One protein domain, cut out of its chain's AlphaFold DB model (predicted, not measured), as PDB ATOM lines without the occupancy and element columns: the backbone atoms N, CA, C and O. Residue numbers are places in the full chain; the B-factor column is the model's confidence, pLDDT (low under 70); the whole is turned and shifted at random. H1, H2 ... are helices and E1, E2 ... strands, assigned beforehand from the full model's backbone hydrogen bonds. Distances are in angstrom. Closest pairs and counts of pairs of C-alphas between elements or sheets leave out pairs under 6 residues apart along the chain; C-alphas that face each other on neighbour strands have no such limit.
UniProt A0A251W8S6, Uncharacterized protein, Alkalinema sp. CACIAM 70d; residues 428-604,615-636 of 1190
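What this domain is: This is residues 428 to 604 and 615 to 636 of the 1190 residues of an uncharacterized protein of Alkalinema sp. CACIAM 70d (UniProt A0A251W8S6). A small twisted sheet of four strands lies toward one end of the length, and a cluster of crossed helices, H3, H5, H6 and H8, makes the other end. Round the sheet, H2 and H9 lie on one face, beside the strands and over none of them, though H2 only just so, with 2 of its C-alphas falling on E3 and 2 on E2; H4 lies on the face opposite to H2, and H1 packs on the edge strand E1. The printed part has 199 residues, with named elements in the order H1 E1 H2 H3 E2 H4 H5 H6 E3 E4 H7 H8 H9. The sheet, in the order E1 E4 E3 E2, is mixed, and so is the class, helices and strands. The whole is compact, with a radius of gyration of the C-alphas of 16.6 A and spans of 51 by 36 by 36 A.

How they stand to each other: E3, residues 554 to 562, pairs in a staggered way: its residues 554 to 557 with E2, residues 499 to 502, and its residues 558 to 562 with E4, residues 565 to 569. E3 and E2 are parallel, with N 555 and O 499 2.8 A apart. E3 and E4 form an antiparallel hairpin, with N 560 and O 567 2.9 A apart. E1, residues 447 to 449, is antiparallel to E4, with N 448 and O 568 2.8 A apart. H2, residues 455 to 462, and H9, residues 616 to 630, are on one face, at heights over the sheet of 8.4 A and 8.3 A. H4, residues 504 to 510, is on the opposite face from H2; its closest C-alphas to E3 are Thr 504 and Ala 558, 4.2 A. H1, residues 428 to 440, lies over E1 at a height of 8.8 A, with Leu 433 and Leu 449 the closest C-alphas, 6.7 A. H5, residues 516 to 538, only grazes the sheet; with H4 and H6, residues 544 to 553, it stands between E2 and E3 in a strand-helix-strand unit, two parallel neighbour strands with helices between. H3, residues 475 to 490, touches H5 at a steep tilt of 47 degrees, the same way, closest at the C-alphas of Leu 482 and Phe 528, 7.1 A. H3 also touches H6, at the C-alphas of Ala 489 and Gln 546, 5.3 A. H8, residues 590 to 601, touches H6 at a steep tilt of 65 degrees, closest at the C-alphas of Ala 548 and Ala 599, 4.4 A. H7, residues 576 to 579, is close to H8 but not clearly touching. Every O i to N i+4 pair is within hydrogen-bond range in H1, H2, H3, H4, H5, H6, H8 and H9; H7 is too short for one.

Where its parts are: H1 begins at C-alpha 428, (-41.164, 8.788, -38.992). H5 is 33.4 A long, E3 25.0 A, H3 22.2 A and H9 21.6 A, which ends at C-alpha 630, (-29.187, -4.751, -41.855).

The domain as a whole: The farthest C-alphas are those of Pro 540 and Asp 636, 51.2 A apart. Residues 605 to 614 are not printed; C-alphas 604 and 615 are 11.9 A apart across this cut. Of the links printed whole, H2 to H3 is long. Confidence is under 70 for 22 residues, among them 575 to 588.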
ATOM      1  N   LEU A 428     -39.996   9.526 -39.469       84.88
ATOM      2  CA  LEU A 428     -41.164   8.788 -38.992       84.88
ATOM      3  C   LEU A 428     -40.787   7.958 -37.763       84.88
ATOM      4  O   LEU A 428     -41.403   8.117 -36.713       84.88
ATOM      5  N   LEU A 429     -39.756   7.119 -37.872       88.38
ATOM      6  CA  LEU A 429     -39.362   6.214 -36.790       88.38
ATOM      7  C   LEU A 429     -38.908   6.973 -35.539       88.38
ATOM      8  O   LEU A 429     -39.331   6.619 -34.442       88.38
ATOM      9  N   LEU A 430     -38.169   8.076 -35.697       88.94
ATOM     10  CA  LEU A 430     -37.823   8.971 -34.587       88.94
ATOM     11  C   LEU A 430     -39.069   9.590 -33.925       88.94
ATOM     12  O   LEU A 430     -39.144   9.646 -32.700       88.94
ATOM     13  N   THR A 431     -40.078   9.994 -34.710       89.94
ATOM     14  CA  THR A 431     -41.339  10.559 -34.185       89.94
ATOM     15  C   THR A 431     -42.170   9.523 -33.415       89.94
ATOM     16  O   THR A 431     -42.759   9.849 -32.382       89.94
ATOM     17  N   VAL A 432     -42.224   8.275 -33.892       92.06
ATOM     18  CA  VAL A 432     -42.943   7.188 -33.205       92.06
ATOM     19  C   VAL A 432     -42.185   6.752 -31.952       92.06
ATOM     20  O   VAL A 432     -42.800   6.576 -30.902       92.06
ATOM     21  N   LEU A 433     -40.854   6.652 -32.016       92.62
ATOM     22  CA  LEU A 433     -40.022   6.315 -30.862       92.62
ATOM     23  C   LEU A 433     -40.080   7.397 -29.773       92.62
ATOM     24  O   LEU A 433     -40.177   7.052 -28.597       92.62
ATOM     25  N   GLU A 434     -40.114   8.684 -30.133       93.06
ATOM     26  CA  GLU A 434     -40.381   9.784 -29.195       93.06
ATOM     27  C   GLU A 434     -41.732   9.585 -28.483       93.06
ATOM     28  O   GLU A 434     -41.814   9.669 -27.254       93.06
ATOM     29  N   ALA A 435     -42.801   9.294 -29.235       92.50
ATOM     30  CA  ALA A 435     -44.129   9.063 -28.666       92.50
ATOM     31  C   ALA A 435     -44.148   7.843 -27.723       92.50
ATOM     32  O   ALA A 435     -44.740   7.907 -26.642       92.50
ATOM     33  N   TYR A 436     -43.446   6.765 -28.082       93.56
ATOM     34  CA  TYR A 436     -43.298   5.571 -27.246       93.56
ATOM     35  C   TYR A 436     -42.472   5.820 -25.984       93.56
ATOM     36  O   TYR A 436     -42.921   5.445 -24.903       93.56
ATOM     37  N   CYS A 437     -41.316   6.482 -26.075       91.94
ATOM     38  CA  CYS A 437     -40.492   6.818 -24.910       91.94
ATOM     39  C   CYS A 437     -41.279   7.671 -23.904       91.94
ATOM     40  O   CYS A 437     -41.298   7.361 -22.713       91.94
ATOM     41  N   ASN A 438     -42.021   8.672 -24.391       92.25
ATOM     42  CA  ASN A 438     -42.901   9.497 -23.562       92.25
ATOM     43  C   ASN A 438     -44.053   8.694 -22.924       92.25
ATOM     44  O   ASN A 438     -44.355   8.890 -21.747       92.25
ATOM     45  N   ASN A 439     -44.679   7.764 -23.658       93.44
ATOM     46  CA  ASN A 439     -45.756   6.908 -23.137       93.44
ATOM     47  C   ASN A 439     -45.241   5.902 -22.084       93.44
ATOM     48  O   ASN A 439     -45.860   5.723 -21.034       93.44
ATOM     49  N   MET A 440     -44.073   5.303 -22.335       92.25
ATOM     50  CA  MET A 440     -43.360   4.420 -21.405       92.25
ATOM     51  C   MET A 440     -42.733   5.171 -20.223       92.25
ATOM     52  O   MET A 440     -42.446   4.542 -19.214       92.25
ATOM     53  N   GLN A 441     -42.547   6.493 -20.308       91.81
ATOM     54  CA  GLN A 441     -41.795   7.315 -19.348       91.81
ATOM     55  C   GLN A 441     -40.321   6.885 -19.191       91.81
ATOM     56  O   GLN A 441     -39.750   6.955 -18.104       91.81
ATOM     57  N   VAL A 442     -39.698   6.471 -20.299       88.44
ATOM     58  CA  VAL A 442     -38.249   6.222 -20.405       88.44
ATOM     59  C   VAL A 442     -37.581   7.348 -21.199       88.44
ATOM     60  O   VAL A 442     -38.240   8.070 -21.947       88.44
ATOM     61  N   ALA A 443     -36.268   7.531 -21.039       88.12
ATOM     62  CA  ALA A 443     -35.548   8.552 -21.799       88.12
ATOM     63  C   ALA A 443     -35.386   8.138 -23.273       88.12
ATOM     64  O   ALA A 443     -35.218   6.954 -23.576       88.12
ATOM     65  N   MET A 444     -35.378   9.114 -24.184       88.81
ATOM     66  CA  MET A 444     -35.020   8.870 -25.584       88.81
ATOM     67  C   MET A 444     -33.625   8.228 -25.658       88.81
ATOM     68  O   MET A 444     -32.738   8.575 -24.876       88.81
ATOM     69  N   GLY A 445     -33.449   7.247 -26.542       87.12
ATOM     70  CA  GLY A 445     -32.235   6.425 -26.591       87.12
ATOM     71  C   GLY A 445     -32.169   5.291 -25.553       87.12
ATOM     72  O   GLY A 445     -31.185   4.562 -25.534       87.12
ATOM     73  N   SER A 446     -33.189   5.116 -24.696       90.44
ATOM     74  CA  SER A 446     -33.283   3.983 -23.745       90.44
ATOM     75  C   SER A 446     -34.148   2.816 -24.245       90.44
ATOM     76  O   SER A 446     -34.424   1.882 -23.490       90.44
ATOM     77  N   ALA A 447     -34.656   2.901 -25.475       93.88
ATOM     78  CA  ALA A 447     -35.585   1.946 -26.065       93.88
ATOM     79  C   ALA A 447     -35.491   1.967 -27.595       93.88
ATOM     80  O   ALA A 447     -35.278   3.027 -28.181       93.88
ATOM     81  N   HIS A 448     -35.735   0.823 -28.229       95.00
ATOM     82  CA  HIS A 448     -35.843   0.651 -29.675       95.00
ATOM     83  C   HIS A 448     -37.153  -0.068 -30.006       95.00
ATOM     84  O   HIS A 448     -37.503  -1.056 -29.359       95.00
ATOM     85  N   LEU A 449     -37.860   0.401 -31.035       94.75
ATOM     86  CA  LEU A 449     -39.030  -0.290 -31.579       94.75
ATOM     87  C   LEU A 449     -38.570  -1.320 -32.612       94.75
ATOM     88  O   LEU A 449     -38.090  -0.945 -33.684       94.75
ATOM     89  N   ILE A 450     -38.707  -2.599 -32.272       95.81
ATOM     90  CA  ILE A 450     -38.310  -3.731 -33.116       95.81
ATOM     91  C   ILE A 450     -39.550  -4.354 -33.762       95.81
ATOM     92  O   ILE A 450     -40.642  -4.293 -33.203       95.81
ATOM     93  N   ASP A 451     -39.391  -4.928 -34.954       94.06
ATOM     94  CA  ASP A 451     -40.477  -5.573 -35.702       94.06
ATOM     95  C   ASP A 451     -41.119  -6.708 -34.899       94.06
ATOM     96  O   ASP A 451     -42.335  -6.713 -34.690       94.06
ATOM     97  N   ASN A 452     -40.285  -7.618 -34.393       95.44
ATOM     98  CA  ASN A 452     -40.694  -8.660 -33.469       95.44
ATOM     99  C   ASN A 452     -39.513  -9.160 -32.605       95.44
ATOM    100  O   ASN A 452     -38.342  -8.850 -32.856       95.44
ATOM    101  N   SER A 453     -39.833  -9.928 -31.563       95.69
ATOM    102  CA  SER A 453     -38.904 -10.337 -30.504       95.69
ATOM    103  C   SER A 453     -37.744 -11.269 -30.900       95.69
ATOM    104  O   SER A 453     -36.784 -11.359 -30.125       95.69
ATOM    105  N   THR A 454     -37.742 -11.911 -32.081       96.19
ATOM    106  CA  THR A 454     -36.604 -12.754 -32.519       96.19
ATOM    107  C   THR A 454     -35.329 -11.946 -32.805       96.19
ATOM    108  O   THR A 454     -34.245 -12.522 -32.868       96.19
ATOM    109  N   PHE A 455     -35.381 -10.604 -32.785       96.81
ATOM    110  CA  PHE A 455     -34.187  -9.739 -32.786       96.81
ATOM    111  C   PHE A 455     -33.175 -10.066 -31.664       96.81
ATOM    112  O   PHE A 455     -31.985  -9.782 -31.822       96.81
ATOM    113  N   ARG A 456     -33.591 -10.727 -30.564       95.81
ATOM    114  CA  ARG A 456     -32.659 -11.256 -29.538       95.81
ATOM    115  C   ARG A 456     -31.563 -12.152 -30.131       95.81
ATOM    116  O   ARG A 456     -30.441 -12.154 -29.635       95.81
ATOM    117  N   GLU A 457     -31.861 -12.867 -31.215       96.12
ATOM    118  CA  GLU A 457     -30.917 -13.732 -31.929       96.12
ATOM    119  C   GLU A 457     -29.812 -12.902 -32.600       96.12
ATOM    120  O   GLU A 457     -28.636 -13.239 -32.490       96.12
ATOM    121  N   VAL A 458     -30.170 -11.761 -33.208       95.88
ATOM    122  CA  VAL A 458     -29.215 -10.798 -33.789       95.88
ATOM    123  C   VAL A 458     -28.304 -10.228 -32.700       95.88
ATOM    124  O   VAL A 458     -27.085 -10.226 -32.857       95.88
ATOM    125  N   VAL A 459     -28.871  -9.829 -31.557       95.06
ATOM    126  CA  VAL A 459     -28.084  -9.349 -30.409       95.06
ATOM    127  C   VAL A 459     -27.105 -10.430 -29.920       95.06
ATOM    128  O   VAL A 459     -25.928 -10.138 -29.703       95.06
ATOM    129  N   ALA A 460     -27.553 -11.687 -29.828       94.00
ATOM    130  CA  ALA A 460     -26.750 -12.820 -29.364       94.00
ATOM    131  C   ALA A 460     -25.594 -13.223 -30.305       94.00
ATOM    132  O   ALA A 460     -24.634 -13.839 -29.835       94.00
ATOM    133  N   ARG A 461     -25.645 -12.878 -31.602       94.38
ATOM    134  CA  ARG A 461     -24.531 -13.083 -32.554       94.38
ATOM    135  C   ARG A 461     -23.652 -11.849 -32.769       94.38
ATOM    136  O   ARG A 461     -22.469 -12.009 -33.064       94.38
ATOM    137  N   GLU A 462     -24.168 -10.629 -32.608       94.06
ATOM    138  CA  GLU A 462     -23.408  -9.388 -32.856       94.06
ATOM    139  C   GLU A 462     -22.708  -8.794 -31.619       94.06
ATOM    140  O   GLU A 462     -21.672  -8.147 -31.774       94.06
ATOM    141  N   TYR A 463     -23.218  -9.032 -30.402       92.81
ATOM    142  CA  TYR A 463     -22.753  -8.374 -29.162       92.81
ATOM    143  C   TYR A 463     -22.287  -9.351 -28.066       92.81
ATOM    144  O   TYR A 463     -22.356  -9.054 -26.869       92.81
ATOM    145  N   THR A 464     -21.834 -10.535 -28.477       87.62
ATOM    146  CA  THR A 464     -21.392 -11.615 -27.584       87.62
ATOM    147  C   THR A 464     -19.899 -11.552 -27.238       87.62
ATOM    148  O   THR A 464     -19.139 -10.765 -27.799       87.62
ATOM    149  N   LEU A 465     -19.458 -12.415 -26.319       89.00
ATOM    150  CA  LEU A 465     -18.053 -12.607 -25.973       89.00
ATOM    151  C   LEU A 465     -17.769 -14.080 -25.662       89.00
ATOM    152  O   LEU A 465     -18.363 -14.652 -24.753       89.00
ATOM    153  N   GLU A 466     -16.821 -14.681 -26.385       88.69
ATOM    154  CA  GLU A 466     -16.436 -16.097 -26.272       88.69
ATOM    155  C   GLU A 466     -16.282 -16.562 -24.810       88.69
ATOM    156  O   GLU A 466     -15.393 -16.100 -24.088       88.69
ATOM    157  N   GLY A 467     -17.125 -17.501 -24.373       89.06
ATOM    158  CA  GLY A 467     -17.085 -18.074 -23.023       89.06
ATOM    159  C   GLY A 467     -17.760 -17.240 -21.924       89.06
ATOM    160  O   GLY A 467     -17.678 -17.624 -20.760       89.06
ATOM    161  N   VAL A 468     -18.426 -16.131 -22.260       92.50
ATOM    162  CA  VAL A 468     -19.387 -15.445 -21.382       92.50
ATOM    163  C   VAL A 468     -20.793 -15.835 -21.829       92.50
ATOM    164  O   VAL A 468     -21.122 -15.693 -23.003       92.50
ATOM    165  N   ASP A 469     -21.626 -16.307 -20.901       92.38
ATOM    166  CA  ASP A 469     -23.060 -16.428 -21.164       92.38
ATOM    167  C   ASP A 469     -23.693 -15.034 -21.096       92.38
ATOM    168  O   ASP A 469     -23.570 -14.334 -20.086       92.38
ATOM    169  N   THR A 470     -24.316 -14.611 -22.193       93.50
ATOM    170  CA  THR A 470     -24.980 -13.310 -22.303       93.50
ATOM    171  C   THR A 470     -26.480 -13.379 -22.038       93.50
ATOM    172  O   THR A 470     -27.100 -12.321 -21.963       93.50
ATOM    173  N   GLN A 471     -27.076 -14.566 -21.862       95.00
ATOM    174  CA  GLN A 471     -28.511 -14.724 -21.604       95.00
ATOM    175  C   GLN A 471     -28.771 -14.881 -20.101       95.00
ATOM    176  O   GLN A 471     -28.452 -15.889 -19.476       95.00
ATOM    177  N   ILE A 472     -29.354 -13.849 -19.493       96.62
ATOM    178  CA  ILE A 472     -29.450 -13.699 -18.042       96.62
ATOM    179  C   ILE A 472     -30.893 -13.943 -17.581       96.62
ATOM    180  O   ILE A 472     -31.755 -13.063 -17.647       96.62
ATOM    181  N   GLY A 473     -31.153 -15.151 -17.069       95.62
ATOM    182  CA  GLY A 473     -32.419 -15.518 -16.423       95.62
ATOM    183  C   GLY A 473     -32.491 -15.144 -14.937       95.62
ATOM    184  O   GLY A 473     -33.579 -14.976 -14.384       95.62
ATOM    185  N   SER A 474     -31.342 -14.990 -14.273       95.94
ATOM    186  CA  SER A 474     -31.244 -14.754 -12.830       95.94
ATOM    187  C   SER A 474     -30.032 -13.902 -12.437       95.94
ATOM    188  O   SER A 474     -29.033 -13.822 -13.151       95.94
ATOM    189  N   ILE A 475     -30.080 -13.326 -11.231       95.31
ATOM    190  CA  ILE A 475     -28.939 -12.612 -10.630       95.31
ATOM    191  C   ILE A 475     -27.715 -13.535 -10.464       95.31
ATOM    192  O   ILE A 475     -26.588 -13.075 -10.589       95.31
ATOM    193  N   LEU A 476     -27.912 -14.845 -10.275       95.56
ATOM    194  CA  LEU A 476     -26.809 -15.805 -10.158       95.56
ATOM    195  C   LEU A 476     -26.143 -16.120 -11.513       95.56
ATOM    196  O   LEU A 476     -24.962 -16.457 -11.544       95.56
ATOM    197  N   GLU A 477     -26.863 -16.043 -12.637       96.69
ATOM    198  CA  GLU A 477     -26.223 -16.036 -13.963       96.69
ATOM    199  C   GLU A 477     -25.491 -14.715 -14.213       96.69
ATOM    200  O   GLU A 477     -24.354 -14.735 -14.681       96.69
ATOM    201  N   TYR A 478     -26.085 -13.588 -13.812       96.75
ATOM    202  CA  TYR A 478     -25.462 -12.268 -13.909       96.75
ATOM    203  C   TYR A 478     -24.114 -12.204 -13.167       96.75
ATOM    204  O   TYR A 478     -23.098 -11.865 -13.768       96.75
ATOM    205  N   GLU A 479     -24.071 -12.614 -11.895       96.69
ATOM    206  CA  GLU A 479     -22.845 -12.683 -11.083       96.69
ATOM    207  C   GLU A 479     -21.749 -13.539 -11.751       96.69
ATOM    208  O   GLU A 479     -20.591 -13.123 -11.809       96.69
ATOM    209  N   LYS A 480     -22.101 -14.698 -12.331       96.56
ATOM    210  CA  LYS A 480     -21.146 -15.550 -13.070       96.56
ATOM    211  C   LYS A 480     -20.624 -14.869 -14.336       96.56
ATOM    212  O   LYS A 480     -19.419 -14.892 -14.582       96.56
ATOM    213  N   ALA A 481     -21.512 -14.270 -15.134       96.25
ATOM    214  CA  ALA A 481     -21.135 -13.559 -16.352       96.25
ATOM    215  C   ALA A 481     -20.157 -12.418 -16.031       96.25
ATOM    216  O   ALA A 481     -19.115 -12.298 -16.681       96.25
ATOM    217  N   LEU A 482     -20.424 -11.654 -14.965       96.25
ATOM    218  CA  LEU A 482     -19.515 -10.624 -14.463       96.25
ATOM    219  C   LEU A 482     -18.166 -11.188 -14.012       96.25
ATOM    220  O   LEU A 482     -17.132 -10.651 -14.399       96.25
ATOM    221  N   GLN A 483     -18.138 -12.285 -13.251       95.88
ATOM    222  CA  GLN A 483     -16.881 -12.907 -12.814       95.88
ATOM    223  C   GLN A 483     -16.002 -13.336 -14.003       95.88
ATOM    224  O   GLN A 483     -14.786 -13.125 -13.966       95.88
ATOM    225  N   THR A 484     -16.589 -13.849 -15.088       95.81
ATOM    226  CA  THR A 484     -15.853 -14.155 -16.329       95.81
ATOM    227  C   THR A 484     -15.424 -12.885 -17.078       95.81
ATOM    228  O   THR A 484     -14.290 -12.808 -17.558       95.81
ATOM    229  N   LEU A 485     -16.277 -11.856 -17.144       95.31
ATOM    230  CA  LEU A 485     -15.939 -10.552 -17.735       95.31
ATOM    231  C   LEU A 485     -14.766  -9.878 -17.009       95.31
ATOM    232  O   LEU A 485     -13.867  -9.350 -17.658       95.31
ATOM    233  N   PHE A 486     -14.718  -9.960 -15.680       95.94
ATOM    234  CA  PHE A 486     -13.631  -9.439 -14.850       95.94
ATOM    235  C   PHE A 486     -12.311 -10.199 -15.050       95.94
ATOM    236  O   PHE A 486     -11.251  -9.575 -15.117       95.94
ATOM    237  N   GLN A 487     -12.354 -11.520 -15.248       95.44
ATOM    238  CA  GLN A 487     -11.175 -12.308 -15.638       95.44
ATOM    239  C   GLN A 487     -10.672 -11.944 -17.049       95.44
ATOM    240  O   GLN A 487      -9.460 -11.873 -17.280       95.44
ATOM    241  N   LYS A 488     -11.581 -11.659 -17.992       94.38
ATOM    242  CA  LYS A 488     -11.231 -11.189 -19.345       94.38
ATOM    243  C   LYS A 488     -10.678  -9.761 -19.351       94.38
ATOM    244  O   LYS A 488      -9.688  -9.506 -20.032       94.38
ATOM    245  N   ALA A 489     -11.234  -8.864 -18.533       91.94
ATOM    246  CA  ALA A 489     -10.685  -7.531 -18.284       91.94
ATOM    247  C   ALA A 489      -9.250  -7.618 -17.748       91.94
ATOM    248  O   ALA A 489      -8.333  -7.117 -18.390       91.94
ATOM    249  N   ALA A 490      -9.044  -8.358 -16.653       93.25
ATOM    250  CA  ALA A 490      -7.744  -8.530 -16.002       93.25
ATOM    251  C   ALA A 490      -6.658  -9.177 -16.885       93.25
ATOM    252  O   ALA A 490      -5.467  -8.988 -16.645       93.25
ATOM    253  N   SER A 491      -7.052  -9.951 -17.900       92.81
ATOM    254  CA  SER A 491      -6.136 -10.552 -18.881       92.81
ATOM    255  C   SER A 491      -5.955  -9.715 -20.154       92.81
ATOM    256  O   SER A 491      -5.185 -10.110 -21.028       92.81
ATOM    257  N   GLY A 492      -6.637  -8.570 -20.281       89.44
ATOM    258  CA  GLY A 492      -6.618  -7.742 -21.490       89.44
ATOM    259  C   GLY A 492      -7.299  -8.394 -22.702       89.44
ATOM    260  O   GLY A 492      -7.003  -8.025 -23.834       89.44
ATOM    261  N   THR A 493      -8.193  -9.366 -22.482       90.44
ATOM    262  CA  THR A 493      -8.870 -10.164 -23.527       90.44
ATOM    263  C   THR A 493     -10.324  -9.739 -23.770       90.44
ATOM    264  O   THR A 493     -11.159 -10.532 -24.212       90.44
ATOM    265  N   LEU A 494     -10.645  -8.474 -23.486       87.00
ATOM    266  CA  LEU A 494     -11.933  -7.874 -23.834       87.00
ATOM    267  C   LEU A 494     -12.041  -7.614 -25.347       87.00
ATOM    268  O   LEU A 494     -11.041  -7.286 -25.993       87.00
ATOM    269  N   PRO A 495     -13.254  -7.687 -25.921       85.25
ATOM    270  CA  PRO A 495     -13.490  -7.315 -27.307       85.25
ATOM    271  C   PRO A 495     -13.301  -5.799 -27.508       85.25
ATOM    272  O   PRO A 495     -13.411  -5.016 -26.558       85.25
ATOM    273  N   PRO A 496     -13.057  -5.335 -28.747       83.25
ATOM    274  CA  PRO A 496     -13.018  -3.906 -29.062       83.25
ATOM    275  C   PRO A 496     -14.413  -3.251 -29.114       83.25
ATOM    276  O   PRO A 496     -14.499  -2.028 -29.136       83.25
ATOM    277  N   HIS A 497     -15.489  -4.044 -29.142       85.69
ATOM    278  CA  HIS A 497     -16.886  -3.614 -29.281       85.69
ATOM    279  C   HIS A 497     -17.675  -3.723 -27.960       85.69
ATOM    280  O   HIS A 497     -17.171  -4.253 -26.969       85.69
ATOM    281  N   SER A 498     -18.910  -3.204 -27.946       89.25
ATOM    282  CA  SER A 498     -19.836  -3.356 -26.815       89.25
ATOM    283  C   SER A 498     -20.244  -4.808 -26.578       89.25
ATOM    284  O   SER A 498     -20.360  -5.590 -27.518       89.25
ATOM    285  N   ILE A 499     -20.518  -5.127 -25.317       91.19
ATOM    286  CA  ILE A 499     -20.991  -6.432 -24.847       91.19
ATOM    287  C   ILE A 499     -22.403  -6.221 -24.314       91.19
ATOM    288  O   ILE A 499     -22.590  -5.366 -23.447       91.19
ATOM    289  N   VAL A 500     -23.383  -6.982 -24.799       95.25
ATOM    290  CA  VAL A 500     -24.773  -6.883 -24.325       95.25
ATOM    291  C   VAL A 500     -25.117  -8.104 -23.489       95.25
ATOM    292  O   VAL A 500     -25.000  -9.234 -23.954       95.25
ATOM    293  N   LEU A 501     -25.574  -7.867 -22.260       96.25
ATOM    294  CA  LEU A 501     -26.223  -8.882 -21.438       96.25
ATOM    295  C   LEU A 501     -27.738  -8.787 -21.649       96.25
ATOM    296  O   LEU A 501     -28.366  -7.786 -21.292       96.25
ATOM    297  N   ASP A 502     -28.308  -9.824 -22.256       95.94
ATOM    298  CA  ASP A 502     -29.740  -9.975 -22.479       95.94
ATOM    299  C   ASP A 502     -30.416 -10.423 -21.174       95.94
ATOM    300  O   ASP A 502     -30.405 -11.596 -20.805       95.94
ATOM    301  N   ILE A 503     -31.008  -9.467 -20.463       96.25
ATOM    302  CA  ILE A 503     -31.753  -9.674 -19.216       96.25
ATOM    303  C   ILE A 503     -33.253  -9.909 -19.465       96.25
ATOM    304  O   ILE A 503     -34.049  -9.820 -18.530       96.25
ATOM    305  N   THR A 504     -33.665 -10.193 -20.707       95.25
ATOM    306  CA  THR A 504     -35.069 -10.390 -21.112       95.25
ATOM    307  C   THR A 504     -35.833 -11.339 -20.191       95.25
ATOM    308  O   THR A 504     -36.949 -11.034 -19.762       95.25
ATOM    309  N   ASP A 505     -35.257 -12.497 -19.871       95.06
ATOM    310  CA  ASP A 505     -35.987 -13.532 -19.144       95.06
ATOM    311  C   ASP A 505     -35.973 -13.272 -17.616       95.06
ATOM    312  O   ASP A 505     -37.014 -13.436 -16.974       95.06
ATOM    313  N   LEU A 506     -34.902 -12.685 -17.057       93.06
ATOM    314  CA  LEU A 506     -34.899 -12.077 -15.711       93.06
ATOM    315  C   LEU A 506     -35.972 -10.975 -15.569       93.06
ATOM    316  O   LEU A 506     -36.715 -10.936 -14.582       93.06
ATOM    317  N   PHE A 507     -36.097 -10.104 -16.572       91.06
ATOM    318  CA  PHE A 507     -37.075  -9.015 -16.615       91.06
ATOM    319  C   PHE A 507     -38.524  -9.537 -16.637       91.06
ATOM    320  O   PHE A 507     -39.365  -9.082 -15.853       91.06
ATOM    321  N   LYS A 508     -38.807 -10.560 -17.457       91.62
ATOM    322  CA  LYS A 508     -40.112 -11.251 -17.488       91.62
ATOM    323  C   LYS A 508     -40.438 -11.947 -16.164       91.62
ATOM    324  O   LYS A 508     -41.574 -11.851 -15.697       91.62
ATOM    325  N   ILE A 509     -39.467 -12.618 -15.535       89.75
ATOM    326  CA  ILE A 509     -39.641 -13.279 -14.227       89.75
ATOM    327  C   ILE A 509     -40.025 -12.259 -13.142       89.75
ATOM    328  O   ILE A 509     -40.911 -12.532 -12.328       89.75
ATOM    329  N   ALA A 510     -39.426 -11.065 -13.173       83.31
ATOM    330  CA  ALA A 510     -39.756  -9.960 -12.274       83.31
ATOM    331  C   ALA A 510     -41.108  -9.271 -12.576       83.31
ATOM    332  O   ALA A 510     -41.593  -8.509 -11.741       83.31
ATOM    333  N   LYS A 511     -41.741  -9.563 -13.727       86.44
ATOM    334  CA  LYS A 511     -43.049  -9.027 -14.170       86.44
ATOM    335  C   LYS A 511     -43.114  -7.497 -14.197       86.44
ATOM    336  O   LYS A 511     -44.116  -6.900 -13.801       86.44
ATOM    337  N   LEU A 512     -42.028  -6.874 -14.636       80.62
ATOM    338  CA  LEU A 512     -41.891  -5.425 -14.678       80.62
ATOM    339  C   LEU A 512     -42.561  -4.826 -15.922       80.62
ATOM    340  O   LEU A 512     -42.591  -5.437 -16.989       80.62
ATOM    341  N   ASP A 513     -43.081  -3.607 -15.777       86.69
ATOM    342  CA  ASP A 513     -43.428  -2.753 -16.914       86.69
ATOM    343  C   ASP A 513     -42.153  -2.065 -17.463       86.69
ATOM    344  O   ASP A 513     -41.094  -2.129 -16.826       86.69
ATOM    345  N   PRO A 514     -42.209  -1.371 -18.617       83.19
ATOM    346  CA  PRO A 514     -41.041  -0.678 -19.170       83.19
ATOM    347  C   PRO A 514     -40.375   0.356 -18.242       83.19
ATOM    348  O   PRO A 514     -39.223   0.712 -18.474       83.19
ATOM    349  N   LYS A 515     -41.046   0.821 -17.177       83.69
ATOM    350  CA  LYS A 515     -40.468   1.728 -16.164       83.69
ATOM    351  C   LYS A 515     -39.677   0.959 -15.118       83.69
ATOM    352  O   LYS A 515     -38.619   1.412 -14.684       83.69
ATOM    353  N   GLY A 516     -40.161  -0.225 -14.745       84.25
ATOM    354  CA  GLY A 516     -39.491  -1.130 -13.820       84.25
ATOM    355  C   GLY A 516     -38.066  -1.495 -14.243       84.25
ATOM    356  O   GLY A 516     -37.243  -1.770 -13.368       84.25
ATOM    357  N   ILE A 517     -37.718  -1.408 -15.539       81.50
ATOM    358  CA  ILE A 517     -36.337  -1.643 -15.988       81.50
ATOM    359  C   ILE A 517     -35.335  -0.679 -15.346       81.50
ATOM    360  O   ILE A 517     -34.190  -1.060 -15.149       81.50
ATOM    361  N   VAL A 518     -35.751   0.531 -14.948       77.81
ATOM    362  CA  VAL A 518     -34.878   1.466 -14.220       77.81
ATOM    363  C   VAL A 518     -34.517   0.896 -12.843       77.81
ATOM    364  O   VAL A 518     -33.345   0.846 -12.496       77.81
ATOM    365  N   GLY A 519     -35.487   0.357 -12.096       82.38
ATOM    366  CA  GLY A 519     -35.221  -0.282 -10.797       82.38
ATOM    367  C   GLY A 519     -34.445  -1.602 -10.907       82.38
ATOM    368  O   GLY A 519     -33.618  -1.915 -10.046       82.38
ATOM    369  N   MET A 520     -34.661  -2.368 -11.984       88.62
ATOM    370  CA  MET A 520     -33.851  -3.554 -12.281       88.62
ATOM    371  C   MET A 520     -32.411  -3.173 -12.639       88.62
ATOM    372  O   MET A 520     -31.482  -3.755 -12.088       88.62
ATOM    373  N   ARG A 521     -32.220  -2.160 -13.491       89.38
ATOM    374  CA  ARG A 521     -30.911  -1.587 -13.823       89.38
ATOM    375  C   ARG A 521     -30.167  -1.161 -12.563       89.38
ATOM    376  O   ARG A 521     -29.036  -1.582 -12.388       89.38
ATOM    377  N   ASP A 522     -30.796  -0.391 -11.677       86.94
ATOM    378  CA  ASP A 522     -30.155   0.107 -10.450       86.94
ATOM    379  C   ASP A 522     -29.696  -1.051  -9.541       86.94
ATOM    380  O   ASP A 522     -28.628  -0.999  -8.927       86.94
ATOM    381  N   SER A 523     -30.469  -2.142  -9.517       89.12
ATOM    382  CA  SER A 523     -30.101  -3.379  -8.817       89.12
ATOM    383  C   SER A 523     -28.891  -4.068  -9.468       89.12
ATOM    384  O   SER A 523     -27.967  -4.470  -8.766       89.12
ATOM    385  N   LEU A 524     -28.857  -4.156 -10.802       93.06
ATOM    386  CA  LEU A 524     -27.751  -4.747 -11.565       93.06
ATOM    387  C   LEU A 524     -26.471  -3.891 -11.511       93.06
ATOM    388  O   LEU A 524     -25.387  -4.450 -11.375       93.06
ATOM    389  N   GLU A 525     -26.574  -2.556 -11.539       91.00
ATOM    390  CA  GLU A 525     -25.444  -1.638 -11.309       91.00
ATOM    391  C   GLU A 525     -24.859  -1.841  -9.902       91.00
ATOM    392  O   GLU A 525     -23.639  -1.892  -9.743       91.00
ATOM    393  N   THR A 526     -25.714  -2.037  -8.891       89.25
ATOM    394  CA  THR A 526     -25.274  -2.341  -7.520       89.25
ATOM    395  C   THR A 526     -24.536  -3.684  -7.461       89.25
ATOM    396  O   THR A 526     -23.407  -3.737  -6.974       89.25
ATOM    397  N   THR A 527     -25.106  -4.761  -8.022       93.06
ATOM    398  CA  THR A 527     -24.439  -6.075  -8.099       93.06
ATOM    399  C   THR A 527     -23.116  -6.007  -8.872       93.06
ATOM    400  O   THR A 527     -22.137  -6.622  -8.452       93.06
ATOM    401  N   PHE A 528     -23.049  -5.225  -9.956       93.81
ATOM    402  CA  PHE A 528     -21.816  -5.010 -10.716       93.81
ATOM    403  C   PHE A 528     -20.718  -4.371  -9.869       93.81
ATOM    404  O   PHE A 528     -19.595  -4.876  -9.830       93.81
ATOM    405  N   LEU A 529     -21.037  -3.275  -9.180       89.69
ATOM    406  CA  LEU A 529     -20.080  -2.535  -8.360       89.69
ATOM    407  C   LEU A 529     -19.616  -3.343  -7.135       89.69
ATOM    408  O   LEU A 529     -18.457  -3.222  -6.727       89.69
ATOM    409  N   ASP A 530     -20.475  -4.200  -6.579       90.62
ATOM    410  CA  ASP A 530     -20.126  -5.108  -5.482       90.62
ATOM    411  C   ASP A 530     -19.234  -6.275  -5.938       90.62
ATOM    412  O   ASP A 530     -18.241  -6.583  -5.272       90.62
ATOM    413  N   GLU A 531     -19.539  -6.930  -7.063       94.25
ATOM    414  CA  GLU A 531     -18.690  -8.000  -7.610       94.25
ATOM    415  C   GLU A 531     -17.340  -7.458  -8.114       94.25
ATOM    416  O   GLU A 531     -16.303  -8.078  -7.867       94.25
ATOM    417  N   ALA A 532     -17.311  -6.268  -8.729       90.50
ATOM    418  CA  ALA A 532     -16.070  -5.604  -9.134       90.50
ATOM    419  C   ALA A 532     -15.172  -5.287  -7.924       90.50
ATOM    420  O   ALA A 532     -13.968  -5.547  -7.951       90.50
ATOM    421  N   GLU A 533     -15.749  -4.788  -6.824       90.31
ATOM    422  CA  GLU A 533     -15.005  -4.523  -5.589       90.31
ATOM    423  C   GLU A 533     -14.474  -5.809  -4.933       90.31
ATOM    424  O   GLU A 533     -13.333  -5.830  -4.461       90.31
ATOM    425  N   LYS A 534     -15.253  -6.900  -4.928       93.50
ATOM    426  CA  LYS A 534     -14.779  -8.222  -4.472       93.50
ATOM    427  C   LYS A 534     -13.616  -8.712  -5.339       93.50
ATOM    428  O   LYS A 534     -12.595  -9.141  -4.799       93.50
ATOM    429  N   PHE A 535     -13.739  -8.603  -6.663       94.06
ATOM    430  CA  PHE A 535     -12.716  -9.048  -7.608       94.06
ATOM    431  C   PHE A 535     -11.406  -8.263  -7.460       94.06
ATOM    432  O   PHE A 535     -10.344  -8.875  -7.351       94.06
ATOM    433  N   LEU A 536     -11.458  -6.929  -7.413       90.94
ATOM    434  CA  LEU A 536     -10.263  -6.082  -7.320       90.94
ATOM    435  C   LEU A 536      -9.552  -6.217  -5.965       90.94
ATOM    436  O   LEU A 536      -8.323  -6.186  -5.913       90.94
ATOM    437  N   LYS A 537     -10.288  -6.463  -4.871       92.81
ATOM    438  CA  LYS A 537      -9.689  -6.822  -3.570       92.81
ATOM    439  C   LYS A 537      -8.959  -8.166  -3.600       92.81
ATOM    440  O   LYS A 537      -7.955  -8.315  -2.908       92.81
ATOM    441  N   ALA A 538      -9.447  -9.132  -4.380       93.31
ATOM    442  CA  ALA A 538      -8.775 -10.416  -4.581       93.31
ATOM    443  C   ALA A 538      -7.576 -10.317  -5.548       93.31
ATOM    444  O   ALA A 538      -6.619 -11.077  -5.410       93.31
ATOM    445  N   HIS A 539      -7.595  -9.359  -6.483       92.12
ATOM    446  CA  HIS A 539      -6.585  -9.188  -7.531       92.12
ATOM    447  C   HIS A 539      -5.997  -7.757  -7.559       92.12
ATOM    448  O   HIS A 539      -6.118  -7.059  -8.567       92.12
ATOM    449  N   PRO A 540      -5.302  -7.301  -6.496       90.06
ATOM    450  CA  PRO A 540      -4.853  -5.907  -6.346       90.06
ATOM    451  C   PRO A 540      -3.742  -5.457  -7.318       90.06
ATOM    452  O   PRO A 540      -3.263  -4.331  -7.217       90.06
ATOM    453  N   GLY A 541      -3.297  -6.332  -8.226       89.19
ATOM    454  CA  GLY A 541      -2.350  -6.021  -9.305       89.19
ATOM    455  C   GLY A 541      -2.997  -5.848 -10.683       89.19
ATOM    456  O   GLY A 541      -2.271  -5.760 -11.668       89.19
ATOM    457  N   VAL A 542      -4.332  -5.858 -10.770       87.44
ATOM    458  CA  VAL A 542      -5.078  -5.659 -12.022       87.44
ATOM    459  C   VAL A 542      -5.200  -4.170 -12.344       87.44
ATOM    460  O   VAL A 542      -5.402  -3.344 -11.455       87.44
ATOM    461  N   ASP A 543      -5.073  -3.835 -13.626       86.25
ATOM    462  CA  ASP A 543      -5.139  -2.462 -14.112       86.25
ATOM    463  C   ASP A 543      -6.593  -1.957 -14.105       86.25
ATOM    464  O   ASP A 543      -7.470  -2.496 -14.786       86.25
ATOM    465  N   GLN A 544      -6.861  -0.903 -13.330       82.38
ATOM    466  CA  GLN A 544      -8.201  -0.323 -13.204       82.38
ATOM    467  C   GLN A 544      -8.695   0.299 -14.522       82.38
ATOM    468  O   GLN A 544      -9.903   0.337 -14.762       82.38
ATOM    469  N   THR A 545      -7.795   0.654 -15.450       81.50
ATOM    470  CA  THR A 545      -8.176   1.115 -16.795       81.50
ATOM    471  C   THR A 545      -8.851   0.018 -17.628       81.50
ATOM    472  O   THR A 545      -9.742   0.324 -18.419       81.50
ATOM    473  N   GLN A 546      -8.522  -1.262 -17.402       83.62
ATOM    474  CA  GLN A 546      -9.197  -2.402 -18.044       83.62
ATOM    475  C   GLN A 546     -10.635  -2.570 -17.529       83.62
ATOM    476  O   GLN A 546     -11.531  -2.959 -18.279       83.62
ATOM    477  N   PHE A 547     -10.875  -2.245 -16.256       82.62
ATOM    478  CA  PHE A 547     -12.214  -2.242 -15.664       82.62
ATOM    479  C   PHE A 547     -13.033  -1.047 -16.153       82.62
ATOM    480  O   PHE A 547     -14.193  -1.210 -16.520       82.62
ATOM    481  N   ALA A 548     -12.418   0.129 -16.244       81.31
ATOM    482  CA  ALA A 548     -13.023   1.314 -16.836       81.31
ATOM    483  C   ALA A 548     -13.397   1.115 -18.327       81.31
ATOM    484  O   ALA A 548     -14.454   1.575 -18.763       81.31
ATOM    485  N   ASP A 549     -12.589   0.380 -19.100       83.06
ATOM    486  CA  ASP A 549     -12.911  -0.035 -20.476       83.06
ATOM    487  C   ASP A 549     -14.074  -1.046 -20.534       83.06
ATOM    488  O   ASP A 549     -15.006  -0.860 -21.322       83.06
ATOM    489  N   LEU A 550     -14.100  -2.053 -19.647       88.31
ATOM    490  CA  LEU A 550     -15.255  -2.951 -19.502       88.31
ATOM    491  C   LEU A 550     -16.537  -2.167 -19.192       88.31
ATOM    492  O   LEU A 550     -17.549  -2.386 -19.851       88.31
ATOM    493  N   MET A 551     -16.499  -1.227 -18.241       85.69
ATOM    494  CA  MET A 551     -17.654  -0.393 -17.889       85.69
ATOM    495  C   MET A 551     -18.156   0.429 -19.083       85.69
ATOM    496  O   MET A 551     -19.361   0.574 -19.248       85.69
ATOM    497  N   ARG A 552     -17.261   0.922 -19.956       82.94
ATOM    498  CA  ARG A 552     -17.632   1.630 -21.200       82.94
ATOM    499  C   ARG A 552     -18.295   0.732 -22.246       82.94
ATOM    500  O   ARG A 552     -19.110   1.230 -23.022       82.94
ATOM    501  N   LYS A 553     -17.937  -0.552 -22.295       88.00
ATOM    502  CA  LYS A 553     -18.413  -1.516 -23.302       88.00
ATOM    503  C   LYS A 553     -19.648  -2.296 -22.869       88.00
ATOM    504  O   LYS A 553     -20.440  -2.665 -23.734       88.00
ATOM    505  N   LEU A 554     -19.804  -2.559 -21.574       91.75
ATOM    506  CA  LEU A 554     -20.878  -3.384 -21.032       91.75
ATOM    507  C   LEU A 554     -22.222  -2.649 -21.059       91.75
ATOM    508  O   LEU A 554     -22.341  -1.524 -20.579       91.75
ATOM    509  N   GLN A 555     -23.233  -3.312 -21.603       93.56
ATOM    510  CA  GLN A 555     -24.599  -2.822 -21.755       93.56
ATOM    511  C   GLN A 555     -25.588  -3.907 -21.318       93.56
ATOM    512  O   GLN A 555     -25.260  -5.098 -21.320       93.56
ATOM    513  N   ILE A 556     -26.811  -3.506 -20.971       94.25
ATOM    514  CA  ILE A 556     -27.919  -4.431 -20.697       94.25
ATOM    515  C   ILE A 556     -29.057  -4.197 -21.695       94.25
ATOM    516  O   ILE A 556     -29.344  -3.055 -22.059       94.25
ATOM    517  N   GLY A 557     -29.696  -5.280 -22.134       95.06
ATOM    518  CA  GLY A 557     -30.842  -5.251 -23.044       95.06
ATOM    519  C   GLY A 557     -31.990  -6.112 -22.524       95.06
ATOM    520  O   GLY A 557     -31.747  -7.169 -21.953       95.06
ATOM    521  N   ALA A 558     -33.237  -5.678 -22.714       96.38
ATOM    522  CA  ALA A 558     -34.425  -6.484 -22.420       96.38
ATOM    523  C   ALA A 558     -35.477  -6.335 -23.524       96.38
ATOM    524  O   ALA A 558     -35.950  -5.230 -23.781       96.38
ATOM    525  N   VAL A 559     -35.889  -7.441 -24.139       95.62
ATOM    526  CA  VAL A 559     -37.012  -7.487 -25.079       95.62
ATOM    527  C   VAL A 559     -38.316  -7.687 -24.307       95.62
ATOM    528  O   VAL A 559     -38.516  -8.690 -23.620       95.62
ATOM    529  N   THR A 560     -39.223  -6.722 -24.424       94.62
ATOM    530  CA  THR A 560     -40.549  -6.734 -23.790       94.62
ATOM    531  C   THR A 560     -41.615  -6.208 -24.753       94.62
ATOM    532  O   THR A 560     -41.293  -5.782 -25.857       94.62
ATOM    533  N   GLN A 561     -42.881  -6.204 -24.338       93.62
ATOM    534  CA  GLN A 561     -43.979  -5.610 -25.100       93.62
ATOM    535  C   GLN A 561     -44.526  -4.353 -24.433       93.62
ATOM    536  O   GLN A 561     -44.758  -4.320 -23.223       93.62
ATOM    537  N   HIS A 562     -44.804  -3.334 -25.248       93.25
ATOM    538  CA  HIS A 562     -45.531  -2.134 -24.837       93.25
ATOM    539  C   HIS A 562     -46.609  -1.792 -25.867       93.25
ATOM    540  O   HIS A 562     -46.328  -1.672 -27.057       93.25
ATOM    541  N   GLN A 563     -47.861  -1.673 -25.415       92.44
ATOM    542  CA  GLN A 563     -49.051  -1.494 -26.268       92.44
ATOM    543  C   GLN A 563     -49.118  -2.459 -27.479       92.44
ATOM    544  O   GLN A 563     -49.506  -2.072 -28.576       92.44
ATOM    545  N   GLY A 564     -48.709  -3.721 -27.304       89.62
ATOM    546  CA  GLY A 564     -48.760  -4.737 -28.367       89.62
ATOM    547  C   GLY A 564     -47.701  -4.605 -29.473       89.62
ATOM    548  O   GLY A 564     -47.830  -5.265 -30.502       89.62
ATOM    549  N   MET A 565     -46.670  -3.782 -29.267       93.94
ATOM    550  CA  MET A 565     -45.442  -3.772 -30.071       93.94
ATOM    551  C   MET A 565     -44.278  -4.326 -29.246       93.94
ATOM    552  O   MET A 565     -44.205  -4.062 -28.043       93.94
ATOM    553  N   ASP A 566     -43.369  -5.061 -29.890       95.62
ATOM    554  CA  ASP A 566     -42.120  -5.503 -29.269       95.62
ATOM    555  C   ASP A 566     -41.131  -4.323 -29.158       95.62
ATOM    556  O   ASP A 566     -40.999  -3.479 -30.050       95.62
ATOM    557  N   VAL A 567     -40.444  -4.243 -28.019       95.81
ATOM    558  CA  VAL A 567     -39.530  -3.157 -27.652       95.81
ATOM    559  C   VAL A 567     -38.268  -3.758 -27.051       95.81
ATOM    560  O   VAL A 567     -38.335  -4.463 -26.045       95.81
ATOM    561  N   LEU A 568     -37.109  -3.430 -27.622       96.62
ATOM    562  CA  LEU A 568     -35.819  -3.666 -26.979       96.62
ATOM    563  C   LEU A 568     -35.494  -2.459 -26.093       96.62
ATOM    564  O   LEU A 568     -35.218  -1.370 -26.591       96.62
ATOM    565  N   LEU A 569     -35.540  -2.639 -24.778       95.25
ATOM    566  CA  LEU A 569     -35.138  -1.639 -23.794       95.25
ATOM    567  C   LEU A 569     -33.630  -1.736 -23.537       95.25
ATOM    568  O   LEU A 569     -33.120  -2.802 -23.202       95.25
ATOM    569  N   THR A 570     -32.943  -0.606 -23.664       93.25
ATOM    570  CA  THR A 570     -31.486  -0.438 -23.547       93.25
ATOM    571  C   THR A 570     -31.202   0.770 -22.649       93.25
ATOM    572  O   THR A 570     -30.811   1.832 -23.128       93.25
ATOM    573  N   PRO A 571     -31.472   0.696 -21.334       90.25
ATOM    574  CA  PRO A 571     -31.320   1.845 -20.449       90.25
ATOM    575  C   PRO A 571     -29.829   2.173 -20.216       90.25
ATOM    576  O   PRO A 571     -29.043   1.246 -20.027       90.25
ATOM    577  N   PRO A 572     -29.430   3.463 -20.147       86.88
ATOM    578  CA  PRO A 572     -28.049   3.859 -19.868       86.88
ATOM    579  C   PRO A 572     -27.505   3.227 -18.584       86.88
ATOM    580  O   PRO A 572     -27.956   3.567 -17.484       86.88
ATOM    581  N   PHE A 573     -26.540   2.324 -18.753       86.50
ATOM    582  CA  PHE A 573     -25.961   1.479 -17.711       86.50
ATOM    583  C   PHE A 573     -24.615   2.044 -17.224       86.50
ATOM    584  O   PHE A 573     -23.829   2.545 -18.026       86.50
ATOM    585  N   LEU A 574     -24.362   1.990 -15.913       79.31
ATOM    586  CA  LEU A 574     -23.128   2.373 -15.194       79.31
ATOM    587  C   LEU A 574     -22.677   3.849 -15.278       79.31
ATOM    588  O   LEU A 574     -21.965   4.302 -14.385       79.31
ATOM    589  N   PHE A 575     -23.093   4.628 -16.282       65.38
ATOM    590  CA  PHE A 575     -22.678   6.034 -16.438       65.38
ATOM    591  C   PHE A 575     -23.615   7.050 -15.787       65.38
ATOM    592  O   PHE A 575     -23.164   8.095 -15.319       65.38
ATOM    593  N   ARG A 576     -24.923   6.771 -15.717       58.09
ATOM    594  CA  ARG A 576     -25.905   7.797 -15.316       58.09
ATOM    595  C   ARG A 576     -25.784   8.209 -13.843       58.09
ATOM    596  O   ARG A 576     -26.134   9.332 -13.490       58.09
ATOM    597  N   SER A 577     -25.261   7.315 -13.002       50.97
ATOM    598  CA  SER A 577     -25.002   7.536 -11.575       50.97
ATOM    599  C   SER A 577     -23.913   8.589 -11.308       50.97
ATOM    600  O   SER A 577     -23.968   9.267 -10.280       50.97
ATOM    601  N   LEU A 578     -22.972   8.797 -12.237       49.88
ATOM    602  CA  LEU A 578     -21.993   9.893 -12.194       49.88
ATOM    603  C   LEU A 578     -22.653  11.249 -12.466       49.88
ATOM    604  O   LEU A 578     -22.485  12.192 -11.690       49.88
ATOM    605  N   GLU A 579     -23.407  11.332 -13.562       54.78
ATOM    606  CA  GLU A 579     -23.981  12.580 -14.075       54.78
ATOM    607  C   GLU A 579     -25.022  13.159 -13.114       54.78
ATOM    608  O   GLU A 579     -24.916  14.314 -12.699       54.78
ATOM    609  N   SER A 580     -25.997  12.348 -12.684       53.81
ATOM    610  CA  SER A 580     -27.096  12.825 -11.835       53.81
ATOM    611  C   SER A 580     -26.704  13.072 -10.373       53.81
ATOM    612  O   SER A 580     -27.531  13.553  -9.602       53.81
ATOM    613  N   SER A 581     -25.476  12.724  -9.967       50.72
ATOM    614  CA  SER A 581     -24.980  12.896  -8.593       50.72
ATOM    615  C   SER A 581     -23.921  13.992  -8.435       50.72
ATOM    616  O   SER A 581     -23.499  14.276  -7.313       50.72
ATOM    617  N   GLY A 582     -23.458  14.596  -9.536       56.75
ATOM    618  CA  GLY A 582     -22.298  15.492  -9.510       56.75
ATOM    619  C   GLY A 582     -20.995  14.770  -9.137       56.75
ATOM    620  O   GLY A 582     -20.135  15.358  -8.481       56.75
ATOM    621  N   GLY A 583     -20.860  13.492  -9.514       54.53
ATOM    622  CA  GLY A 583     -19.665  12.682  -9.255       54.53
ATOM    623  C   GLY A 583     -19.526  12.158  -7.820       54.53
ATOM    624  O   GLY A 583     -18.398  12.017  -7.342       54.53
ATOM    625  N   LYS A 584     -20.647  11.895  -7.125       51.50
ATOM    626  CA  LYS A 584     -20.684  11.272  -5.788       51.50
ATOM    627  C   LYS A 584     -21.880  10.337  -5.629       51.50
ATOM    628  O   LYS A 584     -22.964  10.765  -5.231       51.50
ATOM    629  N   VAL A 585     -21.675   9.042  -5.852       57.03
ATOM    630  CA  VAL A 585     -22.734   8.046  -5.634       57.03
ATOM    631  C   VAL A 585     -22.948   7.856  -4.126       57.03
ATOM    632  O   VAL A 585     -22.080   7.360  -3.409       57.03
ATOM    633  N   LEU A 586     -24.105   8.295  -3.616       46.59
ATOM    634  CA  LEU A 586     -24.421   8.264  -2.184       46.59
ATOM    635  C   LEU A 586     -24.521   6.823  -1.664       46.59
ATOM    636  O   LEU A 586     -25.526   6.150  -1.867       46.59
ATOM    637  N   GLY A 587     -23.485   6.387  -0.945       58.38
ATOM    638  CA  GLY A 587     -23.371   5.040  -0.378       58.38
ATOM    639  C   GLY A 587     -22.327   4.153  -1.059       58.38
ATOM    640  O   GLY A 587     -22.001   3.107  -0.505       58.38
ATOM    641  N   ALA A 588     -21.762   4.578  -2.195       62.19
ATOM    642  CA  ALA A 588     -20.683   3.852  -2.855       62.19
ATOM    643  C   ALA A 588     -19.394   3.842  -2.016       62.19
ATOM    644  O   ALA A 588     -19.101   4.775  -1.258       62.19
ATOM    645  N   SER A 589     -18.596   2.788  -2.175       72.12
ATOM    646  CA  SER A 589     -17.267   2.710  -1.573       72.12
ATOM    647  C   SER A 589     -16.284   3.658  -2.267       72.12
ATOM    648  O   SER A 589     -16.450   4.018  -3.431       72.12
ATOM    649  N   ALA A 590     -15.186   4.005  -1.587       74.62
ATOM    650  CA  ALA A 590     -14.131   4.829  -2.180       74.62
ATOM    651  C   ALA A 590     -13.492   4.207  -3.444       74.62
ATOM    652  O   ALA A 590     -12.953   4.949  -4.260       74.62
ATOM    653  N   LEU A 591     -13.571   2.877  -3.614       70.12
ATOM    654  CA  LEU A 591     -13.089   2.173  -4.807       70.12
ATOM    655  C   LEU A 591     -14.109   2.245  -5.951       70.12
ATOM    656  O   LEU A 591     -13.730   2.548  -7.075       70.12
ATOM    657  N   GLN A 592     -15.397   2.036  -5.673       72.12
ATOM    658  CA  GLN A 592     -16.471   2.204  -6.664       72.12
ATOM    659  C   GLN A 592     -16.484   3.647  -7.203       72.12
ATOM    660  O   GLN A 592     -16.505   3.884  -8.409       72.12
ATOM    661  N   ASP A 593     -16.355   4.611  -6.293       73.44
ATOM    662  CA  ASP A 593     -16.256   6.046  -6.563       73.44
ATOM    663  C   ASP A 593     -14.953   6.404  -7.332       73.44
ATOM    664  O   ASP A 593     -14.928   7.367  -8.098       73.44
ATOM    665  N   GLN A 594     -13.871   5.617  -7.188       76.94
ATOM    666  CA  GLN A 594     -12.649   5.717  -8.008       76.94
ATOM    667  C   GLN A 594     -12.852   5.152  -9.422       76.94
ATOM    668  O   GLN A 594     -12.578   5.868 -10.380       76.94
ATOM    669  N   LEU A 595     -13.374   3.929  -9.567       70.44
ATOM    670  CA  LEU A 595     -13.616   3.280 -10.867       70.44
ATOM    671  C   LEU A 595     -14.537   4.118 -11.762       70.44
ATOM    672  O   LEU A 595     -14.252   4.318 -12.940       70.44
ATOM    673  N   LEU A 596     -15.609   4.665 -11.183       69.31
ATOM    674  CA  LEU A 596     -16.530   5.568 -11.873       69.31
ATOM    675  C   LEU A 596     -15.817   6.848 -12.348       69.31
ATOM    676  O   LEU A 596     -16.001   7.274 -13.490       69.31
ATOM    677  N   ARG A 597     -14.944   7.437 -11.517       72.38
ATOM    678  CA  ARG A 597     -14.108   8.568 -11.944       72.38
ATOM    679  C   ARG A 597     -13.160   8.172 -13.073       72.38
ATOM    680  O   ARG A 597     -13.143   8.873 -14.077       72.38
ATOM    681  N   GLU A 598     -12.435   7.065 -12.956       72.62
ATOM    682  CA  GLU A 598     -11.490   6.613 -13.986       72.62
ATOM    683  C   GLU A 598     -12.180   6.306 -15.325       72.62
ATOM    684  O   GLU A 598     -11.707   6.749 -16.370       72.62
ATOM    685  N   ALA A 599     -13.363   5.685 -15.317       67.50
ATOM    686  CA  ALA A 599     -14.186   5.498 -16.516       67.50
ATOM    687  C   ALA A 599     -14.609   6.822 -17.182       67.50
ATOM    688  O   ALA A 599     -14.696   6.885 -18.411       67.50
ATOM    689  N   SER A 600     -14.821   7.882 -16.393       65.56
ATOM    690  CA  SER A 600     -15.117   9.231 -16.899       65.56
ATOM    691  C   SER A 600     -13.882  10.023 -17.363       65.56
ATOM    692  O   SER A 600     -14.019  10.914 -18.201       65.56
ATOM    693  N   THR A 601     -12.685   9.716 -16.845       65.19
ATOM    694  CA  THR A 601     -11.432  10.438 -17.147       65.19
ATOM    695  C   THR A 601     -10.493   9.708 -18.105       65.19
ATOM    696  O   THR A 601      -9.513  10.315 -18.541       65.19
ATOM    697  N   LEU A 602     -10.779   8.448 -18.465       59.41
ATOM    698  CA  LEU A 602     -10.061   7.713 -19.508       59.41
ATOM    699  C   LEU A 602      -9.918   8.592 -20.767       59.41
ATOM    700  O   LEU A 602     -10.944   9.029 -21.303       59.41
ATOM    701  N   PRO A 603      -8.686   8.847 -21.257       51.00
ATOM    702  CA  PRO A 603      -8.466   9.749 -22.378       51.00
ATOM    703  C   PRO A 603      -9.328   9.394 -23.591       51.00
ATOM    704  O   PRO A 603      -9.470   8.225 -23.957       51.00
ATOM    705  N   LYS A 604      -9.835  10.421 -24.281       52.00
ATOM    706  CA  LYS A 604     -10.489  10.266 -25.595       52.00
ATOM    707  C   LYS A 604      -9.482   9.900 -26.699       52.00
ATOM    708  O   LYS A 604      -9.840   9.751 -27.858       52.00
ATOM    709  N   ASN A 615     -21.189  10.480 -24.445       56.19
ATOM    710  CA  ASN A 615     -22.302   9.513 -24.561       56.19
ATOM    711  C   ASN A 615     -21.959   8.206 -25.301       56.19
ATOM    712  O   ASN A 615     -22.441   7.943 -26.401       56.19
ATOM    713  N   THR A 616     -21.197   7.331 -24.629       72.62
ATOM    714  CA  THR A 616     -21.000   5.911 -25.003       72.62
ATOM    715  C   THR A 616     -22.323   5.199 -25.288       72.62
ATOM    716  O   THR A 616     -22.431   4.462 -26.266       72.62
ATOM    717  N   HIS A 617     -23.355   5.491 -24.489       83.06
ATOM    718  CA  HIS A 617     -24.702   4.955 -24.678       83.06
ATOM    719  C   HIS A 617     -25.333   5.327 -26.025       83.06
ATOM    720  O   HIS A 617     -25.964   4.490 -26.659       83.06
ATOM    721  N   MET A 618     -25.144   6.563 -26.501       83.81
ATOM    722  CA  MET A 618     -25.728   7.007 -27.774       83.81
ATOM    723  C   MET A 618     -25.024   6.356 -28.974       83.81
ATOM    724  O   MET A 618     -25.659   6.049 -29.978       83.81
ATOM    725  N   TRP A 619     -23.720   6.076 -28.856       84.38
ATOM    726  CA  TRP A 619     -23.012   5.265 -29.848       84.38
ATOM    727  C   TRP A 619     -23.545   3.825 -29.884       84.38
ATOM    728  O   TRP A 619     -23.808   3.302 -30.964       84.38
ATOM    729  N   PHE A 620     -23.775   3.209 -28.720       88.31
ATOM    730  CA  PHE A 620     -24.377   1.876 -28.633       88.31
ATOM    731  C   PHE A 620     -25.814   1.844 -29.188       88.31
ATOM    732  O   PHE A 620     -26.148   0.947 -29.957       88.31
ATOM    733  N   PHE A 621     -26.633   2.856 -28.885       89.75
ATOM    734  CA  PHE A 621     -27.970   3.027 -29.461       89.75
ATOM    735  C   PHE A 621     -27.919   3.069 -31.002       89.75
ATOM    736  O   PHE A 621     -28.614   2.298 -31.665       89.75
ATOM    737  N   ASN A 622     -27.040   3.895 -31.577       89.25
ATOM    738  CA  ASN A 622     -26.856   3.976 -33.029       89.25
ATOM    739  C   ASN A 622     -26.350   2.651 -33.631       89.25
ATOM    740  O   ASN A 622     -26.732   2.298 -34.745       89.25
ATOM    741  N   ALA A 623     -25.513   1.903 -32.903       90.25
ATOM    742  CA  ALA A 623     -25.062   0.580 -33.327       90.25
ATOM    743  C   ALA A 623     -26.229  -0.424 -33.373       90.25
ATOM    744  O   ALA A 623     -26.379  -1.116 -34.374       90.25
ATOM    745  N   ILE A 624     -27.099  -0.448 -32.356       92.81
ATOM    746  CA  ILE A 624     -28.294  -1.309 -32.344       92.81
ATOM    747  C   ILE A 624     -29.263  -0.927 -33.474       92.81
ATOM    748  O   ILE A 624     -29.798  -1.816 -34.136       92.81
ATOM    749  N   GLU A 625     -29.457   0.366 -33.766       91.19
ATOM    750  CA  GLU A 625     -30.229   0.780 -34.948       91.19
ATOM    751  C   GLU A 625     -29.607   0.264 -36.257       91.19
ATOM    752  O   GLU A 625     -30.332  -0.208 -37.132       91.19
ATOM    753  N   HIS A 626     -28.278   0.302 -36.387       90.38
ATOM    754  CA  HIS A 626     -27.561  -0.246 -37.541       90.38
ATOM    755  C   HIS A 626     -27.748  -1.773 -37.663       90.38
ATOM    756  O   HIS A 626     -28.022  -2.271 -38.756       90.38
ATOM    757  N   SER A 627     -27.711  -2.516 -36.554       93.00
ATOM    758  CA  SER A 627     -28.048  -3.947 -36.520       93.00
ATOM    759  C   SER A 627     -29.495  -4.208 -36.949       93.00
ATOM    760  O   SER A 627     -29.741  -5.064 -37.799       93.00
ATOM    761  N   MET A 628     -30.468  -3.445 -36.432       93.25
ATOM    762  CA  MET A 628     -31.888  -3.540 -36.821       93.25
ATOM    763  C   MET A 628     -32.114  -3.239 -38.311       93.25
ATOM    764  O   MET A 628     -33.000  -3.830 -38.932       93.25
ATOM    765  N   ILE A 629     -31.323  -2.325 -38.882       90.12
ATOM    766  CA  ILE A 629     -31.341  -1.966 -40.304       90.12
ATOM    767  C   ILE A 629     -30.930  -3.159 -41.174       90.12
ATOM    768  O   ILE A 629     -31.722  -3.589 -42.015       90.12
ATOM    769  N   HIS A 630     -29.730  -3.712 -40.966       90.25
ATOM    770  CA  HIS A 630     -29.187  -4.751 -41.855       90.25
ATOM    771  C   HIS A 630     -29.832  -6.118 -41.636       90.25
ATOM    772  O   HIS A 630     -30.008  -6.863 -42.592       90.25
ATOM    773  N   SER A 631     -30.266  -6.432 -40.412       92.50
ATOM    774  CA  SER A 631     -31.021  -7.663 -40.123       92.50
ATOM    775  C   SER A 631     -32.510  -7.592 -40.500       92.50
ATOM    776  O   SER A 631     -33.199  -8.607 -40.466       92.50
ATOM    777  N   GLY A 632     -33.036  -6.417 -40.867       92.06
ATOM    778  CA  GLY A 632     -34.441  -6.261 -41.264       92.06
ATOM    779  C   GLY A 632     -35.458  -6.294 -40.119       92.06
ATOM    780  O   GLY A 632     -36.635  -6.548 -40.380       92.06
ATOM    781  N   TYR A 633     -35.025  -6.034 -38.881       94.88
ATOM    782  CA  TYR A 633     -35.870  -5.954 -37.676       94.88
ATOM    783  C   TYR A 633     -36.296  -4.527 -37.301       94.88
ATOM    784  O   TYR A 633     -36.991  -4.327 -36.305       94.88
ATOM    785  N   ARG A 634     -35.898  -3.511 -38.070       92.94
ATOM    786  CA  ARG A 634     -36.438  -2.154 -37.920       92.94
ATOM    787  C   ARG A 634     -37.877  -2.104 -38.440       92.94
ATOM    788  O   ARG A 634     -38.128  -2.602 -39.534       92.94
ATOM    789  N   LEU A 635     -38.789  -1.457 -37.698       92.38
ATOM    790  CA  LEU A 635     -40.186  -1.298 -38.125       92.38
ATOM    791  C   LEU A 635     -40.285  -0.760 -39.560       92.38
ATOM    792  O   LEU A 635     -39.699   0.274 -39.894       92.38
ATOM    793  N   ASP A 636     -41.101  -1.416 -40.378       88.38
ATOM    794  CA  ASP A 636     -41.572  -0.839 -41.631       88.38
ATOM    795  C   ASP A 636     -42.590   0.307 -41.366       88.38
ATOM    796  O   ASP A 636     -43.125   0.419 -40.260       88.38
TER     797      ASP A 636